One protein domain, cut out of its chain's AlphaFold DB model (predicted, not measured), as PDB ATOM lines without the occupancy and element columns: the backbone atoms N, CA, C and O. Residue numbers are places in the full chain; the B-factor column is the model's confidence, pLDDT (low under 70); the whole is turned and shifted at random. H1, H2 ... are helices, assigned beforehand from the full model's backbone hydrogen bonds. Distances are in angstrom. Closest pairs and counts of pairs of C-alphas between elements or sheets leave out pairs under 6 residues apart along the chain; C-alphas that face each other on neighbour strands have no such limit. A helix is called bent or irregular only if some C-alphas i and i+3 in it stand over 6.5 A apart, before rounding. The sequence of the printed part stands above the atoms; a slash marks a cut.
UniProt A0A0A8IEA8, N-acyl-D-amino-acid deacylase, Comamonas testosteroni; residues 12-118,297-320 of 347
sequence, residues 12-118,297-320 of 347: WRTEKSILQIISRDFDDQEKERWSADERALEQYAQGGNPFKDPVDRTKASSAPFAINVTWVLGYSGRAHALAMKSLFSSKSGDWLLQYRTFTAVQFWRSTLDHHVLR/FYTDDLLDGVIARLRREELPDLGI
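AT A GLANCE: This is residues 12 to 118 and 297 to 320 of the 347 residues of the protein "N-acyl-D-amino-acid deacylase" of Comamonas testosteroni (UniProt A0A0A8IEA8). The longest helix, the bent H1, covers one side of H2, and H3 folds back along the other side, with H2 in the middle of the three. The short H4 packs on the last residues of H1b, while the arm H1a turns off at the other end of H1. The long link of residues 46 to 65 lies well away from the middle, its C-alphas 15 to 23 A from the mean. The printed part has 131 residues with four named helices, H1 to H4 in chain order, and no named strand; the class is all helix, the helix packing mostly crossed. It is compact, with a radius of gyration of the C-alphas of 16.2 A and spans of 46 by 35 by 28 A.

HOW THE PARTS SIT: Start with H1, residues 15 to 45, by its hydrogen bonds assigned as one helix but bent: C-alphas 24 and 27 are 7.5 A apart. Its arms H1a, residues 15 to 24, and H1b, residues 27 to 45, stand at a steep tilt of 70 degrees, only just short of about perpendicular. H1b is itself irregular, C-alphas 32 and 35 being 7.1 A apart, and has a kink of 31 degrees near residue 34. At Trp 34 you meet H2, residues 66 to 87: H2 touches H1b with residues 69 to 78 alone, the closest C-alphas being those of Trp 34 and Tyr 75 at 4.3 A, at a steep tilt of 46 degrees, opposite ways. With residues 81 to 85 alone H2 touches H1a, closest at the C-alphas of Leu 19 and Lys 85, 6.0 A. H2 forms a helical hairpin with H3, residues 95 to 116, at a shallow tilt of 22 degrees; their closest C-alphas are those of Ala 83 and Trp 95, 4.5 A. H1b touches H4, residues 301 to 313, with residues 41 to 45 alone; the closest C-alphas, those of Ala 45 and Val 306, are 4.7 A apart. H4 and H3 are close but not clearly touching, and H1b and H3 are apart. Every O i to N i+4 pair is within hydrogen-bond range in H1a, H3 and H4, against 12 of 15 in H1b and 12 of 18 in H2.

IN THESE COORDINATES: Find C-alpha 15 at (74.082, 172.593, 142.890), where H1a begins; H1b then runs 25.5 A to C-alpha 45. H2 spans 32.3 A, H3 31.1 A. H4 ends at C-alpha 313, (116.552, 177.053, 132.434).

THE WHOLE: The C-alphas farthest apart are those of Ser 62 and Ser 90, 47.4 A. The link from H1 to H2 is long. Residues 119 to 296 are not printed; C-alphas 118 and 297 are 27.9 A apart across the cut. Residues 90 to 93 are under pLDDT 70.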
ATOM      1  N   TRP A  12      71.036 181.798 144.825       76.62
ATOM      2  CA  TRP A  12      72.193 181.206 144.161       76.62
ATOM      3  C   TRP A  12      71.792 180.129 143.152       76.62
ATOM      4  O   TRP A  12      70.859 179.352 143.372       76.62
ATOM      5  N   ARG A  13      72.582 179.988 142.077       78.38
ATOM      6  CA  ARG A  13      72.467 178.833 141.167       78.38
ATOM      7  C   ARG A  13      72.523 177.554 141.984       78.38
ATOM      8  O   ARG A  13      73.459 177.382 142.755       78.38
ATOM      9  N   THR A  14      71.539 176.677 141.835       84.12
ATOM     10  CA  THR A  14      71.487 175.415 142.584       84.12
ATOM     11  C   THR A  14      72.677 174.519 142.239       84.12
ATOM     12  O   THR A  14      73.210 174.597 141.133       84.12
ATOM     13  N   GLU A  15      73.056 173.620 143.148       85.81
ATOM     14  CA  GLU A  15      74.082 172.593 142.890       85.81
ATOM     15  C   GLU A  15      73.775 171.815 141.602       85.81
ATOM     16  O   GLU A  15      74.631 171.659 140.737       85.81
ATOM     17  N   LYS A  16      72.501 171.456 141.387       87.44
ATOM     18  CA  LYS A  16      72.024 170.841 140.139       87.44
ATOM     19  C   LYS A  16      72.306 171.703 138.903       87.44
ATOM     20  O   LYS A  16      72.734 171.168 137.885       87.44
ATOM     21  N   SER A  17      72.064 173.013 138.971       87.06
ATOM     22  CA  SER A  17      72.353 173.927 137.860       87.06
ATOM     23  C   SER A  17      73.853 174.031 137.586       87.06
ATOM     24  O   SER A  17      74.237 174.110 136.423       87.06
ATOM     25  N   ILE A  18      74.692 174.022 138.624       86.12
ATOM     26  CA  ILE A  18      76.153 174.041 138.480       86.12
ATOM     27  C   ILE A  18      76.630 172.746 137.816       86.12
ATOM     28  O   ILE A  18      77.353 172.798 136.826       86.12
ATOM     29  N   LEU A  19      76.146 171.591 138.278       89.06
ATOM     30  CA  LEU A  19      76.456 170.293 137.673       89.06
ATOM     31  C   LEU A  19      76.047 170.214 136.197       89.06
ATOM     32  O   LEU A  19      76.768 169.618 135.398       89.06
ATOM     33  N   GLN A  20      74.912 170.812 135.820       90.12
ATOM     34  CA  GLN A  20      74.473 170.888 134.423       90.12
ATOM     35  C   GLN A  20      75.417 171.730 133.560       90.12
ATOM     36  O   GLN A  20      75.723 171.317 132.447       90.12
ATOM     37  N   ILE A  21      75.887 172.874 134.069       87.75
ATOM     38  CA  ILE A  21      76.858 173.729 133.366       87.75
ATOM     39  C   ILE A  21      78.169 172.969 133.163       87.75
ATOM     40  O   ILE A  21      78.626 172.854 132.031       87.75
ATOM     41  N   ILE A  22      78.716 172.384 134.235       88.25
ATOM     42  CA  ILE A  22      79.953 171.596 134.163       88.25
ATOM     43  C   ILE A  22      79.796 170.472 133.142       88.25
ATOM     44  O   ILE A  22      80.629 170.335 132.261       88.25
ATOM     45  N   SER A  23      78.716 169.691 133.230       89.19
ATOM     46  CA  SER A  23      78.520 168.526 132.357       89.19
ATOM     47  C   SER A  23      78.343 168.902 130.888       89.19
ATOM     48  O   SER A  23      78.749 168.131 130.030       89.19
ATOM     49  N   ARG A  24      77.732 170.057 130.596       91.25
ATOM     50  CA  ARG A  24      77.554 170.548 129.225       91.25
ATOM     51  C   ARG A  24      78.894 170.878 128.572       91.25
ATOM     52  O   ARG A  24      79.077 170.549 127.411       91.25
ATOM     53  N   ASP A  25      79.791 171.519 129.318       88.75
ATOM     54  CA  ASP A  25      81.031 172.071 128.763       88.75
ATOM     55  C   ASP A  25      82.229 171.110 128.924       88.75
ATOM     56  O   ASP A  25      83.277 171.334 128.325       88.75
ATOM     57  N   PHE A  26      82.094 170.046 129.729       91.75
ATOM     58  CA  PHE A  26      83.206 169.173 130.124       91.75
ATOM     59  C   PHE A  26      83.920 168.527 128.935       91.75
ATOM     60  O   PHE A  26      85.136 168.646 128.826       91.75
ATOM     61  N   ASP A  27      83.179 167.852 128.052       91.25
ATOM     62  CA  ASP A  27      83.773 167.072 126.959       91.25
ATOM     63  C   ASP A  27      84.473 167.979 125.933       91.25
ATOM     64  O   ASP A  27      85.549 167.639 125.431       91.25
ATOM     65  N   ASP A  28      83.902 169.159 125.673       90.88
ATOM     66  CA  ASP A  28      84.498 170.165 124.794       90.88
ATOM     67  C   ASP A  28      85.793 170.716 125.409       90.88
ATOM     68  O   ASP A  28      86.830 170.742 124.745       90.88
ATOM     69  N   GLN A  29      85.790 171.080 126.699       91.75
ATOM     70  CA  GLN A  29      87.003 171.549 127.380       91.75
ATOM     71  C   GLN A  29      88.086 170.461 127.471       91.75
ATOM     72  O   GLN A  29      89.262 170.753 127.235       91.75
ATOM     73  N   GLU A  30      87.707 169.213 127.763       91.44
ATOM     74  CA  GLU A  30      88.616 168.062 127.822       91.44
ATOM     75  C   GLU A  30      89.327 167.870 126.483       91.44
ATOM     76  O   GLU A  30      90.556 167.744 126.433       91.44
ATOM     77  N   LYS A  31      88.560 167.872 125.388       88.81
ATOM     78  CA  LYS A  31      89.063 167.592 124.045       88.81
ATOM     79  C   LYS A  31      89.853 168.756 123.457       88.81
ATOM     80  O   LYS A  31      90.893 168.528 122.837       88.81
ATOM     81  N   GLU A  32      89.347 169.977 123.595       86.94
ATOM     82  CA  GLU A  32      89.878 171.145 122.888       86.94
ATOM     83  C   GLU A  32      91.000 171.848 123.646       86.94
ATOM     84  O   GLU A  32      91.856 172.470 123.013       86.94
ATOM     85  N   ARG A  33      91.019 171.750 124.982       89.75
ATOM     86  CA  ARG A  33      91.921 172.544 125.818       89.75
ATOM     87  C   ARG A  33      92.750 171.705 126.776       89.75
ATOM     88  O   ARG A  33      93.962 171.637 126.605       89.75
ATOM     89  N   TRP A  34      92.129 171.047 127.753       94.19
ATOM     90  CA  TRP A  34      92.866 170.448 128.873       94.19
ATOM     91  C   TRP A  34      93.831 169.353 128.419       94.19
ATOM     92  O   TRP A  34      95.010 169.413 128.756       94.19
ATOM     93  N   SER A  35      93.385 168.435 127.556       93.56
ATOM     94  CA  SER A  35      94.263 167.382 127.020       93.56
ATOM     95  C   SER A  35      95.387 167.931 126.132       93.56
ATOM     96  O   SER A  35      96.427 167.296 125.968       93.56
ATOM     97  N   ALA A  36      95.172 169.071 125.469       93.19
ATOM     98  CA  ALA A  36      96.187 169.689 124.621       93.19
ATOM     99  C   ALA A  36      97.257 170.396 125.462       93.19
ATOM    100  O   ALA A  36      98.445 170.230 125.189       93.19
ATOM    101  N   ASP A  37      96.826 171.122 126.493       95.12
ATOM    102  CA  ASP A  37      97.690 171.802 127.453       95.12
ATOM    103  C   ASP A  37      98.533 170.794 128.258       95.12
ATOM    104  O   ASP A  37      99.745 170.973 128.386       95.12
ATOM    105  N   GLU A  38      97.934 169.689 128.717       95.38
ATOM    106  CA  GLU A  38      98.635 168.602 129.420       95.38
ATOM    107  C   GLU A  38      99.730 167.974 128.543       95.38
ATOM    108  O   GLU A  38     100.892 167.931 128.940       95.38
ATOM    109  N   ARG A  39      99.412 167.606 127.292       95.81
ATOM    110  CA  ARG A  39     100.414 167.087 126.339       95.81
ATOM    111  C   ARG A  39     101.527 168.086 126.031       95.81
ATOM    112  O   ARG A  39     102.667 167.686 125.796       95.81
ATOM    113  N   ALA A  40     101.212 169.379 125.977       96.19
ATOM    114  CA  ALA A  40     102.234 170.405 125.817       96.19
ATOM    115  C   ALA A  40     103.173 170.403 127.031       96.19
ATOM    116  O   ALA A  40     104.390 170.351 126.863       96.19
ATOM    117  N   LEU A  41     102.635 170.376 128.251       96.88
ATOM    118  CA  LEU A  41     103.443 170.286 129.466       96.88
ATOM    119  C   LEU A  41     104.307 169.019 129.503       96.88
ATOM    120  O   LEU A  41     105.477 169.121 129.859       96.88
ATOM    121  N   GLU A  42     103.796 167.865 129.066       97.44
ATOM    122  CA  GLU A  42     104.573 166.618 128.976       97.44
ATOM    123  C   GLU A  42     105.772 166.774 128.033       97.44
ATOM    124  O   GLU A  42     106.912 166.478 128.397       97.44
ATOM    125  N   GLN A  43     105.534 167.302 126.829       97.62
ATOM    126  CA  GLN A  43     106.594 167.564 125.854       97.62
ATOM    127  C   GLN A  43     107.619 168.570 126.387       97.62
ATOM    128  O   GLN A  43     108.821 168.402 126.174       97.62
ATOM    129  N   TYR A  44     107.164 169.608 127.094       97.62
ATOM    130  CA  TYR A  44     108.047 170.577 127.731       97.62
ATOM    131  C   TYR A  44     108.864 169.940 128.862       97.62
ATOM    132  O   TYR A  44     110.080 170.115 128.897       97.62
ATOM    133  N   ALA A  45     108.266 169.152 129.754       96.75
ATOM    134  CA  ALA A  45     108.988 168.472 130.834       96.75
ATOM    135  C   ALA A  45     110.117 167.571 130.295       96.75
ATOM    136  O   ALA A  45     111.195 167.497 130.883       96.75
ATOM    137  N   GLN A  46     109.911 166.968 129.122       96.56
ATOM    138  CA  GLN A  46     110.876 166.103 128.431       96.56
ATOM    139  C   GLN A  46     111.952 166.859 127.622       96.56
ATOM    140  O   GLN A  46     112.773 166.233 126.954       96.56
ATOM    141  N   GLY A  47     111.979 168.195 127.665       94.81
ATOM    142  CA  GLY A  47     112.984 169.018 126.976       94.81
ATOM    143  C   GLY A  47     112.562 169.548 125.597       94.81
ATOM    144  O   GLY A  47     113.297 170.328 124.992       94.81
ATOM    145  N   GLY A  48     111.372 169.192 125.105       95.31
ATOM    146  CA  GLY A  48     110.825 169.677 123.835       95.31
ATOM    147  C   GLY A  48     110.329 171.128 123.884       95.31
ATOM    148  O   GLY A  48     110.248 171.747 124.943       95.31
ATOM    149  N   ASN A  49     109.970 171.685 122.727       94.81
ATOM    150  CA  ASN A  49     109.315 172.991 122.630       94.81
ATOM    151  C   ASN A  49     107.922 172.829 121.996       94.81
ATOM    152  O   ASN A  49     107.815 172.821 120.768       94.81
ATOM    153  N   PRO A  50     106.869 172.677 122.813       94.75
ATOM    154  CA  PRO A  50     105.497 172.504 122.331       94.75
ATOM    155  C   PRO A  50     104.816 173.837 121.987       94.75
ATOM    156  O   PRO A  50     103.699 173.854 121.469       94.75
ATOM    157  N   PHE A  51     105.441 174.966 122.332       95.06
ATOM    158  CA  PHE A  51     104.784 176.262 122.341       95.06
ATOM    159  C   PHE A  51     104.899 176.955 120.992       95.06
ATOM    160  O   PHE A  51     105.919 176.895 120.304       95.06
ATOM    161  N   LYS A  52     103.834 177.665 120.632       91.56
ATOM    162  CA  LYS A  52     103.786 178.514 119.444       91.56
ATOM    163  C   LYS A  52     104.066 179.955 119.830       91.56
ATOM    164  O   LYS A  52     103.728 180.368 120.937       91.56
ATOM    165  N   ASP A  53     104.669 180.709 118.923       88.69
ATOM    166  CA  ASP A  53     104.899 182.129 119.148       88.69
ATOM    167  C   ASP A  53     103.549 182.852 119.373       88.69
ATOM    168  O   ASP A  53     102.578 182.598 118.643       88.69
ATOM    169  N   PRO A  54     103.446 183.707 120.407       79.12
ATOM    170  CA  PRO A  54     102.186 184.351 120.767       79.12
ATOM    171  C   PRO A  54     101.698 185.360 119.718       79.12
ATOM    172  O   PRO A  54     100.499 185.643 119.671       79.12
ATOM    173  N   VAL A  55     102.594 185.888 118.878       83.81
ATOM    174  CA  VAL A  55     102.289 186.837 117.799       83.81
ATOM    175  C   VAL A  55     102.090 186.097 116.477       83.81
ATOM    176  O   VAL A  55     101.093 186.318 115.790       83.81
ATOM    177  N   ASP A  56     103.002 185.189 116.130       88.00
ATOM    178  CA  ASP A  56     102.955 184.385 114.910       88.00
ATOM    179  C   ASP A  56     102.788 182.894 115.227       88.00
ATOM    180  O   ASP A  56     103.740 182.114 115.255       88.00
ATOM    181  N   ARG A  57     101.530 182.465 115.378       86.31
ATOM    182  CA  ARG A  57     101.168 181.078 115.724       86.31
ATOM    183  C   ARG A  57     101.604 180.016 114.699       86.31
ATOM    184  O   ARG A  57     101.345 178.828 114.911       86.31
ATOM    185  N   THR A  58     102.215 180.407 113.580       89.25
ATOM    186  CA  THR A  58     102.816 179.476 112.613       89.25
ATOM    187  C   THR A  58     104.235 179.052 112.997       89.25
ATOM    188  O   THR A  58     104.717 178.035 112.500       89.25
ATOM    189  N   LYS A  59     104.889 179.782 113.907       91.38
ATOM    190  CA  LYS A  59     106.256 179.521 114.364       91.38
ATOM    191  C   LYS A  59     106.273 178.916 115.763       91.38
ATOM    192  O   LYS A  59     105.372 179.147 116.570       91.38
ATOM    193  N   ALA A  60     107.327 178.156 116.049       92.94
ATOM    194  CA  ALA A  60     107.640 177.758 117.413       92.94
ATOM    195  C   ALA A  60     108.024 178.996 118.236       92.94
ATOM    196  O   ALA A  60     108.695 179.895 117.726       92.94
ATOM    197  N   SER A  61     107.609 179.033 119.499       93.31
ATOM    198  CA  SER A  61     108.029 180.075 120.435       93.31
ATOM    199  C   SER A  61     109.534 179.964 120.689       93.31
ATOM    200  O   SER A  61     110.094 178.869 120.670       93.31
ATOM    201  N   SER A  62     110.211 181.077 120.937       89.50
ATOM    202  CA  SER A  62     111.575 181.081 121.471       89.50
ATOM    203  C   SER A  62     111.546 181.255 122.987       89.50
ATOM    204  O   SER A  62     110.658 181.931 123.501       89.50
ATOM    205  N   ALA A  63     112.548 180.720 123.689       86.50
ATOM    206  CA  ALA A  63     112.740 181.018 125.108       86.50
ATOM    207  C   ALA A  63     112.800 182.547 125.359       86.50
ATOM    208  O   ALA A  63     113.296 183.277 124.491       86.50
ATOM    209  N   PRO A  64     112.352 183.041 126.532       89.81
ATOM    210  CA  PRO A  64     111.855 182.290 127.695       89.81
ATOM    211  C   PRO A  64     110.437 181.715 127.511       89.81
ATOM    212  O   PRO A  64     109.557 182.356 126.940       89.81
ATOM    213  N   PHE A  65     110.204 180.504 128.021       93.69
ATOM    214  CA  PHE A  65     108.932 179.788 127.955       93.69
ATOM    215  C   PHE A  65     108.062 179.936 129.204       93.69
ATOM    216  O   PHE A  65     106.904 179.529 129.155       93.69
ATOM    217  N   ALA A  66     108.548 180.529 130.295       92.25
ATOM    218  CA  ALA A  66     107.812 180.610 131.559       92.25
ATOM    219  C   ALA A  66     106.406 181.231 131.426       92.25
ATOM    220  O   ALA A  66     105.452 180.757 132.048       92.25
ATOM    221  N   ILE A  67     106.232 182.224 130.547       89.25
ATOM    222  CA  ILE A  67     104.907 182.794 130.252       89.25
ATOM    223  C   ILE A  67     103.995 181.813 129.498       89.25
ATOM    224  O   ILE A  67     102.812 181.710 129.811       89.25
ATOM    225  N   ASN A  68     104.543 181.034 128.558       92.75
ATOM    226  CA  ASN A  68     103.785 179.999 127.853       92.75
ATOM    227  C   ASN A  68     103.356 178.893 128.824       92.75
ATOM    228  O   ASN A  68     102.203 178.467 128.787       92.75
ATOM    229  N   VAL A  69     104.257 178.476 129.724       94.94
ATOM    230  CA  VAL A  69     103.966 177.486 130.773       94.94
ATOM    231  C   VAL A  69     102.817 177.966 131.656       94.94
ATOM    232  O   VAL A  69     101.869 177.222 131.881       94.94
ATOM    233  N   THR A  70     102.839 179.231 132.077       90.69
ATOM    234  CA  THR A  70     101.758 179.843 132.866       90.69
ATOM    235  C   THR A  70     100.388 179.693 132.191       90.69
ATOM    236  O   THR A  70      99.396 179.393 132.857       90.69
ATOM    237  N   TRP A  71     100.314 179.853 130.865       88.62
ATOM    238  CA  TRP A  71      99.061 179.709 130.119       88.62
ATOM    239  C   TRP A  71      98.570 178.261 130.033       88.62
ATOM    240  O   TRP A  71      97.368 178.029 130.181       88.62
ATOM    241  N   VAL A  72      99.474 177.294 129.840       92.56
ATOM    242  CA  VAL A  72      99.109 175.869 129.727       92.56
ATOM    243  C   VAL A  72      98.922 175.173 131.081       92.56
ATOM    244  O   VAL A  72      98.233 174.162 131.159       92.56
ATOM    245  N   LEU A  73      99.388 175.750 132.196       92.62
ATOM    246  CA  LEU A  73      98.977 175.309 133.543       92.62
ATOM    247  C   LEU A  73      97.451 175.434 133.770       92.62
ATOM    248  O   LEU A  73      96.906 174.892 134.733       92.62
ATOM    249  N   GLY A  74      96.725 176.075 132.844       81.69
ATOM    250  CA  GLY A  74      95.267 176.027 132.757       81.69
ATOM    251  C   GLY A  74      94.661 174.629 132.547       81.69
ATOM    252  O   GLY A  74      93.453 174.491 132.751       81.69
ATOM    253  N   TYR A  75      95.449 173.591 132.220       89.62
ATOM    254  CA  TYR A  75      94.970 172.197 132.159       89.62
ATOM    255  C   TYR A  75      94.316 171.737 133.477       89.62
ATOM    256  O   TYR A  75      93.387 170.928 133.469       89.62
ATOM    257  N   SER A  76      94.726 172.329 134.607       91.44
ATOM    258  CA  SER A  76      94.144 172.084 135.932       91.44
ATOM    259  C   SER A  76      92.651 172.408 136.033       91.44
ATOM    260  O   SER A  76      91.987 171.924 136.951       91.44
ATOM    261  N   GLY A  77      92.081 173.138 135.064       91.62
ATOM    262  CA  GLY A  77      90.634 173.319 134.934       91.62
ATOM    263  C   GLY A  77      89.863 171.994 134.875       91.62
ATOM    264  O   GLY A  77      88.736 171.926 135.367       91.62
ATOM    265  N   ARG A  78      90.490 170.918 134.381       93.44
ATOM    266  CA  ARG A  78      89.943 169.558 134.439       93.44
ATOM    267  C   ARG A  78      89.756 169.078 135.876       93.44
ATOM    268  O   ARG A  78      88.666 168.648 136.251       93.44
ATOM    269  N   ALA A  79      90.811 169.175 136.685       93.62
ATOM    270  CA  ALA A  79      90.783 168.794 138.094       93.62
ATOM    271  C   ALA A  79      89.784 169.659 138.878       93.62
ATOM    272  O   ALA A  79      89.010 169.139 139.679       93.62
ATOM    273  N   HIS A  80      89.701 170.954 138.558       92.31
ATOM    274  CA  HIS A  80      88.690 171.856 139.107       92.31
ATOM    275  C   HIS A  80      87.258 171.381 138.815       92.31
ATOM    276  O   HIS A  80      86.443 171.222 139.726       92.31
ATOM    277  N   ALA A  81      86.954 171.079 137.550       91.56
ATOM    278  CA  ALA A  81      85.639 170.606 137.134       91.56
ATOM    279  C   ALA A  81      85.270 169.261 137.785       91.56
ATOM    280  O   ALA A  81      84.123 169.063 138.196       91.56
ATOM    281  N   LEU A  82      86.233 168.343 137.921       91.75
ATOM    282  CA  LEU A  82      86.041 167.064 138.609       91.75
ATOM    283  C   LEU A  82      85.816 167.246 140.116       91.75
ATOM    284  O   LEU A  82      84.912 166.613 140.670       91.75
ATOM    285  N   ALA A  83      86.573 168.139 140.761       91.25
ATOM    286  CA  ALA A  83      86.384 168.498 142.162       91.25
ATOM    287  C   ALA A  83      84.972 169.044 142.392       91.25
ATOM    288  O   ALA A  83      84.234 168.494 143.206       91.25
ATOM    289  N   MET A  84      84.545 170.039 141.608       89.94
ATOM    290  CA  MET A  84      83.195 170.605 141.671       89.94
ATOM    291  C   MET A  84      82.102 169.563 141.422       89.94
ATOM    292  O   MET A  84      81.099 169.527 142.134       89.94
ATOM    293  N   LYS A  85      82.282 168.703 140.410       89.38
ATOM    294  CA  LYS A  85      81.316 167.649 140.081       89.38
ATOM    295  C   LYS A  85      81.133 166.695 141.251       89.38
ATOM    296  O   LYS A  85      80.005 166.301 141.527       89.38
ATOM    297  N   SER A  86      82.218 166.336 141.931       88.81
ATOM    298  CA  SER A  86      82.162 165.463 143.097       88.81
ATOM    299  C   SER A  86      81.591 166.193 144.320       88.81
ATOM    300  O   SER A  86      80.654 165.676 144.917       88.81
ATOM    301  N   LEU A  87      82.066 167.407 144.626       87.94
ATOM    302  CA  LEU A  87      81.610 168.256 145.740       87.94
ATOM    303  C   LEU A  87      80.109 168.542 145.713       87.94
ATOM    304  O   LEU A  87      79.437 168.463 146.734       87.94
ATOM    305  N   PHE A  88      79.568 168.884 144.544       87.06
ATOM    306  CA  PHE A  88      78.151 169.224 144.400       87.06
ATOM    307  C   PHE A  88      77.274 168.020 144.055       87.06
ATOM    308  O   PHE A  88      76.057 168.156 143.930       87.06
ATOM    309  N   SER A  89      77.864 166.833 143.893       83.56
ATOM    310  CA  SER A  89      77.095 165.596 143.806       83.56
ATOM    311  C   SER A  89      76.779 165.057 145.198       83.56
ATOM    312  O   SER A  89      77.537 165.234 146.143       83.56
ATOM    313  N   SER A  90      75.687 164.304 145.327       65.56
ATOM    314  CA  SER A  90      75.351 163.587 146.565       65.56
ATOM    315  C   SER A  90      76.295 162.415 146.883       65.56
ATOM    316  O   SER A  90      76.050 161.673 147.833       65.56
ATOM    317  N   LYS A  91      77.346 162.203 146.079       60.28
ATOM    318  CA  LYS A  91      78.315 161.123 146.250       60.28
ATOM    319  C   LYS A  91      79.614 161.704 146.792       60.28
ATOM    320  O   LYS A  91      80.233 162.547 146.151       60.28
ATOM    321  N   SER A  92      80.053 161.184 147.933       58.06
ATOM    322  CA  SER A  92      81.368 161.430 148.529       58.06
ATOM    323  C   SER A  92      82.480 160.777 147.693       58.06
ATOM    324  O   SER A  92      83.109 159.807 148.120       58.06
ATOM    325  N   GLY A  93      82.652 161.228 146.451       64.69
ATOM    326  CA  GLY A  93      83.804 160.879 145.624       64.69
ATOM    327  C   GLY A  93      85.090 161.512 146.162       64.69
ATOM    328  O   GLY A  93      85.057 162.301 147.108       64.69
ATOM    329  N   ASP A  94      86.220 161.189 145.534       77.06
ATOM    330  CA  ASP A  94      87.538 161.744 145.869       77.06
ATOM    331  C   ASP A  94      87.710 163.179 145.333       77.06
ATOM    332  O   ASP A  94      88.556 163.483 144.490       77.06
ATOM    333  N   TRP A  95      86.830 164.077 145.779       88.69
ATOM    334  CA  TRP A  95      86.892 165.490 145.418       88.69
ATOM    335  C   TRP A  95      88.153 166.153 145.963       88.69
ATOM    336  O   TRP A  95      88.663 167.084 145.347       88.69
ATOM    337  N   LEU A  96      88.661 165.672 147.102       90.81
ATOM    338  CA  LEU A  96      89.791 166.277 147.787       90.81
ATOM    339  C   LEU A  96      91.092 166.056 147.017       90.81
ATOM    340  O   LEU A  96      91.885 166.987 146.929       90.81
ATOM    341  N   LEU A  97      91.303 164.887 146.401       92.81
ATOM    342  CA  LEU A  97      92.435 164.692 145.493       92.81
ATOM    343  C   LEU A  97      92.375 165.664 144.314       92.81
ATOM    344  O   LEU A  97      93.345 166.370 144.070       92.81
ATOM    345  N   GLN A  98      91.232 165.743 143.630       93.94
ATOM    346  CA  GLN A  98      91.066 166.622 142.468       93.94
ATOM    347  C   GLN A  98      91.245 168.097 142.837       93.94
ATOM    348  O   GLN A  98      91.893 168.857 142.120       93.94
ATOM    349  N   TYR A  99      90.721 168.493 143.992       93.56
ATOM    350  CA  TYR A  99      90.871 169.845 144.500       93.56
ATOM    351  C   TYR A  99      92.331 170.144 144.875       93.56
ATOM    352  O   TYR A  99      92.859 171.169 144.464       93.56
ATOM    353  N   ARG A 100      93.045 169.209 145.521       95.56
ATOM    354  CA  ARG A 100      94.494 169.328 145.769       95.56
ATOM    355  C   ARG A 100      95.289 169.450 144.465       95.56
ATOM    356  O   ARG A 100      96.164 170.305 144.380       95.56
ATOM    357  N   THR A 101      94.988 168.641 143.449       96.19
ATOM    358  CA  THR A 101      95.633 168.741 142.129       96.19
ATOM    359  C   THR A 101      95.448 170.134 141.538       96.19
ATOM    360  O   THR A 101      96.423 170.779 141.154       96.19
ATOM    361  N   PHE A 102      94.209 170.633 141.523       95.62
ATOM    362  CA  PHE A 102      93.907 171.982 141.060       95.62
ATOM    363  C   PHE A 102      94.689 173.045 141.841       95.62
ATOM    364  O   PHE A 102      95.405 173.842 141.235       95.62
ATOM    365  N   THR A 103      94.618 173.029 143.173       95.88
ATOM    366  CA  THR A 103      95.268 174.036 144.018       95.88
ATOM    367  C   THR A 103      96.788 174.027 143.872       95.88
ATOM    368  O   THR A 103      97.391 175.095 143.833       95.88
ATOM    369  N   ALA A 104      97.435 172.861 143.745       97.69
ATOM    370  CA  ALA A 104      98.887 172.799 143.556       97.69
ATOM    371  C   ALA A 104      99.317 173.429 142.227       97.69
ATOM    372  O   ALA A 104     100.289 174.185 142.185       97.69
ATOM    373  N   VAL A 105      98.567 173.182 141.151       96.94
ATOM    374  CA  VAL A 105      98.833 173.823 139.859       96.94
ATOM    375  C   VAL A 105      98.598 175.334 139.935       96.94
ATOM    376  O   VAL A 105      99.408 176.099 139.415       96.94
ATOM    377  N   GLN A 106      97.544 175.784 140.623       95.31
ATOM    378  CA  GLN A 106      97.278 177.215 140.796       95.31
ATOM    379  C   GLN A 106      98.309 177.915 141.680       95.31
ATOM    380  O   GLN A 106      98.686 179.044 141.377       95.31
ATOM    381  N   PHE A 107      98.837 177.242 142.706       96.69
ATOM    382  CA  PHE A 107      99.972 177.728 143.488       96.69
ATOM    383  C   PHE A 107     101.178 178.023 142.583       96.69
ATOM    384  O   PHE A 107     101.733 179.126 142.618       96.69
ATOM    385  N   TRP A 108     101.560 177.070 141.727       96.31
ATOM    386  CA  TRP A 108     102.689 177.255 140.816       96.31
ATOM    387  C   TRP A 108     102.422 178.311 139.755       96.31
ATOM    388  O   TRP A 108     103.312 179.104 139.456       96.31
ATOM    389  N   ARG A 109     101.202 178.356 139.216       95.06
ATOM    390  CA  ARG A 109     100.800 179.385 138.260       95.06
ATOM    391  C   ARG A 109     100.860 180.779 138.882       95.06
ATOM    392  O   ARG A 109     101.467 181.657 138.286       95.06
ATOM    393  N   SER A 110     100.316 180.959 140.085       93.88
ATOM    394  CA  SER A 110     100.403 182.225 140.817       93.88
ATOM    395  C   SER A 110     101.852 182.621 141.077       93.88
ATOM    396  O   SER A 110     102.218 183.764 140.829       93.88
ATOM    397  N   THR A 111     102.705 181.685 141.501       93.69
ATOM    398  CA  THR A 111     104.137 181.973 141.698       93.69
ATOM    399  C   THR A 111     104.799 182.395 140.378       93.69
ATOM    400  O   THR A 111     105.526 183.382 140.312       93.69
ATOM    401  N   LEU A 112     104.510 181.698 139.275       93.12
ATOM    402  CA  LEU A 112     105.015 182.075 137.954       93.12
ATOM    403  C   LEU A 112     104.552 183.469 137.540       93.12
ATOM    404  O   LEU A 112     105.391 184.266 137.124       93.12
ATOM    405  N   ASP A 113     103.266 183.787 137.696       91.62
ATOM    406  CA  ASP A 113     102.703 185.102 137.384       91.62
ATOM    407  C   ASP A 113     103.499 186.219 138.085       91.62
ATOM    408  O   ASP A 113     103.926 187.176 137.433       91.62
ATOM    409  N   HIS A 114     103.817 186.067 139.376       90.62
ATOM    410  CA  HIS A 114     104.615 187.047 140.127       90.62
ATOM    411  C   HIS A 114     106.055 187.202 139.615       90.62
ATOM    412  O   HIS A 114     106.601 188.311 139.685       90.62
ATOM    413  N   HIS A 115     106.662 186.145 139.072       88.81
ATOM    414  CA  HIS A 115     108.023 186.174 138.531       88.81
ATOM    415  C   HIS A 115     108.094 186.667 137.074       88.81
ATOM    416  O   HIS A 115     109.077 187.310 136.693       88.81
ATOM    417  N   VAL A 116     107.087 186.369 136.246       87.88
ATOM    418  CA  VAL A 116     107.139 186.613 134.791       87.88
ATOM    419  C   VAL A 116     106.363 187.851 134.356       87.88
ATOM    420  O   VAL A 116     106.803 188.559 133.446       87.88
ATOM    421  N   LEU A 117     105.224 188.147 134.987       84.25
ATOM    422  CA  LEU A 117     104.373 189.264 134.589       84.25
ATOM    423  C   LEU A 117     104.826 190.530 135.294       84.25
ATOM    424  O   LEU A 117     104.729 190.650 136.507       84.25
ATOM    425  N   ARG A 118     105.286 191.531 134.546       75.25
ATOM    426  CA  ARG A 118     105.740 192.796 135.150       75.25
ATOM    427  C   ARG A 118     104.605 193.569 135.823       75.25
ATOM    428  O   ARG A 118     104.840 194.252 136.815       75.25
ATOM    429  N   PHE A 297     100.832 168.364 150.319       96.56
ATOM    430  CA  PHE A 297     101.021 169.080 149.058       96.56
ATOM    431  C   PHE A 297     100.933 168.095 147.887       96.56
ATOM    432  O   PHE A 297     101.468 166.987 147.965       96.56
ATOM    433  N   TYR A 298     100.186 168.452 146.843       96.50
ATOM    434  CA  TYR A 298     100.055 167.593 145.670       96.50
ATOM    435  C   TYR A 298     101.249 167.786 144.739       96.50
ATOM    436  O   TYR A 298     101.633 168.915 144.440       96.50
ATOM    437  N   THR A 299     101.790 166.675 144.254       94.94
ATOM    438  CA  THR A 299     102.768 166.656 143.175       94.94
ATOM    439  C   THR A 299     102.630 165.376 142.359       94.94
ATOM    440  O   THR A 299     102.122 164.371 142.864       94.94
ATOM    441  N   ASP A 300     103.072 165.428 141.108       95.75
ATOM    442  CA  ASP A 300     103.190 164.303 140.188       95.75
ATOM    443  C   ASP A 300     104.392 164.515 139.251       95.75
ATOM    444  O   ASP A 300     104.973 165.602 139.199       95.75
ATOM    445  N   ASP A 301     104.768 163.469 138.512       97.06
ATOM    446  CA  ASP A 301     105.943 163.484 137.632       97.06
ATOM    447  C   ASP A 301     105.880 164.600 136.576       97.06
ATOM    448  O   ASP A 301     106.910 165.167 136.198       97.06
ATOM    449  N   LEU A 302     104.675 164.930 136.099       96.75
ATOM    450  CA  LEU A 302     104.469 165.975 135.104       96.75
ATOM    451  C   LEU A 302     104.763 167.351 135.705       96.75
ATOM    452  O   LEU A 302     105.595 168.092 135.176       96.75
ATOM    453  N   LEU A 303     104.102 167.691 136.811       96.31
ATOM    454  CA  LEU A 303     104.255 168.976 137.479       96.31
ATOM    455  C   LEU A 303     105.690 169.165 137.975       96.31
ATOM    456  O   LEU A 303     106.293 170.205 137.706       96.31
ATOM    457  N   ASP A 304     106.277 168.150 138.613       96.69
ATOM    458  CA  ASP A 304     107.670 168.200 139.063       96.69
ATOM    459  C   ASP A 304     108.640 168.373 137.890       96.69
ATOM    460  O   ASP A 304     109.559 169.194 137.968       96.69
ATOM    461  N   GLY A 305     108.416 167.679 136.769       97.81
ATOM    462  CA  GLY A 305     109.228 167.817 135.560       97.81
ATOM    463  C   GLY A 305     109.179 169.227 134.961       97.81
ATOM    464  O   GLY A 305     110.221 169.795 134.611       97.81
ATOM    465  N   VAL A 306     107.988 169.828 134.897       97.50
ATOM    466  CA  VAL A 306     107.782 171.206 134.421       97.50
ATOM    467  C   VAL A 306     108.502 172.208 135.325       97.50
ATOM    468  O   VAL A 306     109.272 173.040 134.833       97.50
ATOM    469  N   ILE A 307     108.306 172.119 136.644       97.06
ATOM    470  CA  ILE A 307     108.913 173.043 137.615       97.06
ATOM    471  C   ILE A 307     110.434 172.874 137.670       97.06
ATOM    472  O   ILE A 307     111.166 173.866 137.711       97.06
ATOM    473  N   ALA A 308     110.940 171.640 137.615       96.75
ATOM    474  CA  ALA A 308     112.374 171.369 137.575       96.75
ATOM    475  C   ALA A 308     113.033 171.970 136.327       96.75
ATOM    476  O   ALA A 308     114.125 172.541 136.418       96.75
ATOM    477  N   ARG A 309     112.374 171.885 135.165       97.12
ATOM    478  CA  ARG A 309     112.866 172.514 133.937       97.12
ATOM    479  C   ARG A 309     112.878 174.036 134.038       97.12
ATOM    480  O   ARG A 309     113.913 174.634 133.753       97.12
ATOM    481  N   LEU A 310     111.782 174.644 134.494       96.38
ATOM    482  CA  LEU A 310     111.698 176.094 134.696       96.38
ATOM    483  C   LEU A 310     112.824 176.600 135.599       96.38
ATOM    484  O   LEU A 310     113.504 177.560 135.246       96.38
ATOM    485  N   ARG A 311     113.072 175.919 136.723       95.38
ATOM    486  CA  ARG A 311     114.161 176.263 137.647       95.38
ATOM    487  C   ARG A 311     115.539 176.172 137.008       95.38
ATOM    488  O   ARG A 311     116.377 177.040 137.224       95.38
ATOM    489  N   ARG A 312     115.786 175.128 136.219       95.19
ATOM    490  CA  ARG A 312     117.081 174.914 135.569       95.19
ATOM    491  C   ARG A 312     117.366 175.942 134.471       95.19
ATOM    492  O   ARG A 312     118.517 176.338 134.314       95.19
ATOM    493  N   GLU A 313     116.355 176.317 133.691       94.56
ATOM    494  CA  GLU A 313     116.552 177.053 132.434       94.56
ATOM    495  C   GLU A 313     116.216 178.547 132.528       94.56
ATOM    496  O   GLU A 313     116.824 179.337 131.807       94.56
ATOM    497  N   GLU A 314     115.282 178.960 133.392       93.38
ATOM    498  CA  GLU A 314     114.712 180.319 133.334       93.38
ATOM    499  C   GLU A 314     114.553 181.009 134.696       93.38
ATOM    500  O   GLU A 314     114.840 182.202 134.817       93.38
ATOM    501  N   LEU A 315     114.097 180.285 135.724       92.94
ATOM    502  CA  LEU A 315     113.698 180.834 137.026       92.94
ATOM    503  C   LEU A 315     114.259 180.006 138.201       92.94
ATOM    504  O   LEU A 315     113.496 179.303 138.869       92.94
ATOM    505  N   PRO A 316     115.577 180.064 138.483       91.00
ATOM    506  CA  PRO A 316     116.214 179.263 139.539       91.00
ATOM    507  C   PRO A 316     115.629 179.450 140.944       91.00
ATOM    508  O   PRO A 316     115.769 178.573 141.794       91.00
ATOM    509  N   ASP A 317     114.974 180.583 141.183       86.69
ATOM    510  CA  ASP A 317     114.348 180.987 142.438       86.69
ATOM    511  C   ASP A 317     112.848 180.650 142.531       86.69
ATOM    512  O   ASP A 317     112.223 180.938 143.550       86.69
ATOM    513  N   LEU A 318     112.256 180.005 141.517       90.88
ATOM    514  CA  LEU A 318     110.823 179.701 141.498       90.88
ATOM    515  C   LEU A 318     110.399 178.859 142.714       90.88
ATOM    516  O   LEU A 318     110.914 177.758 142.940       90.88
ATOM    517  N   GLY A 319     109.416 179.345 143.473       84.62
ATOM    518  CA  GLY A 319     108.913 178.686 144.684       84.62
ATOM    519  C   GLY A 319     109.889 178.708 145.861       84.62
ATOM    520  O   GLY A 319     109.728 177.924 146.797       84.62
ATOM    521  N   ILE A 320     110.911 179.564 145.807       81.25
ATOM    522  CA  ILE A 320     111.766 179.913 146.939       81.25
ATOM    523  C   ILE A 320     111.262 181.249 147.487       81.25
ATOM    524  O   ILE A 320     110.849 182.126 146.736       81.25
TER     525      ILE A 320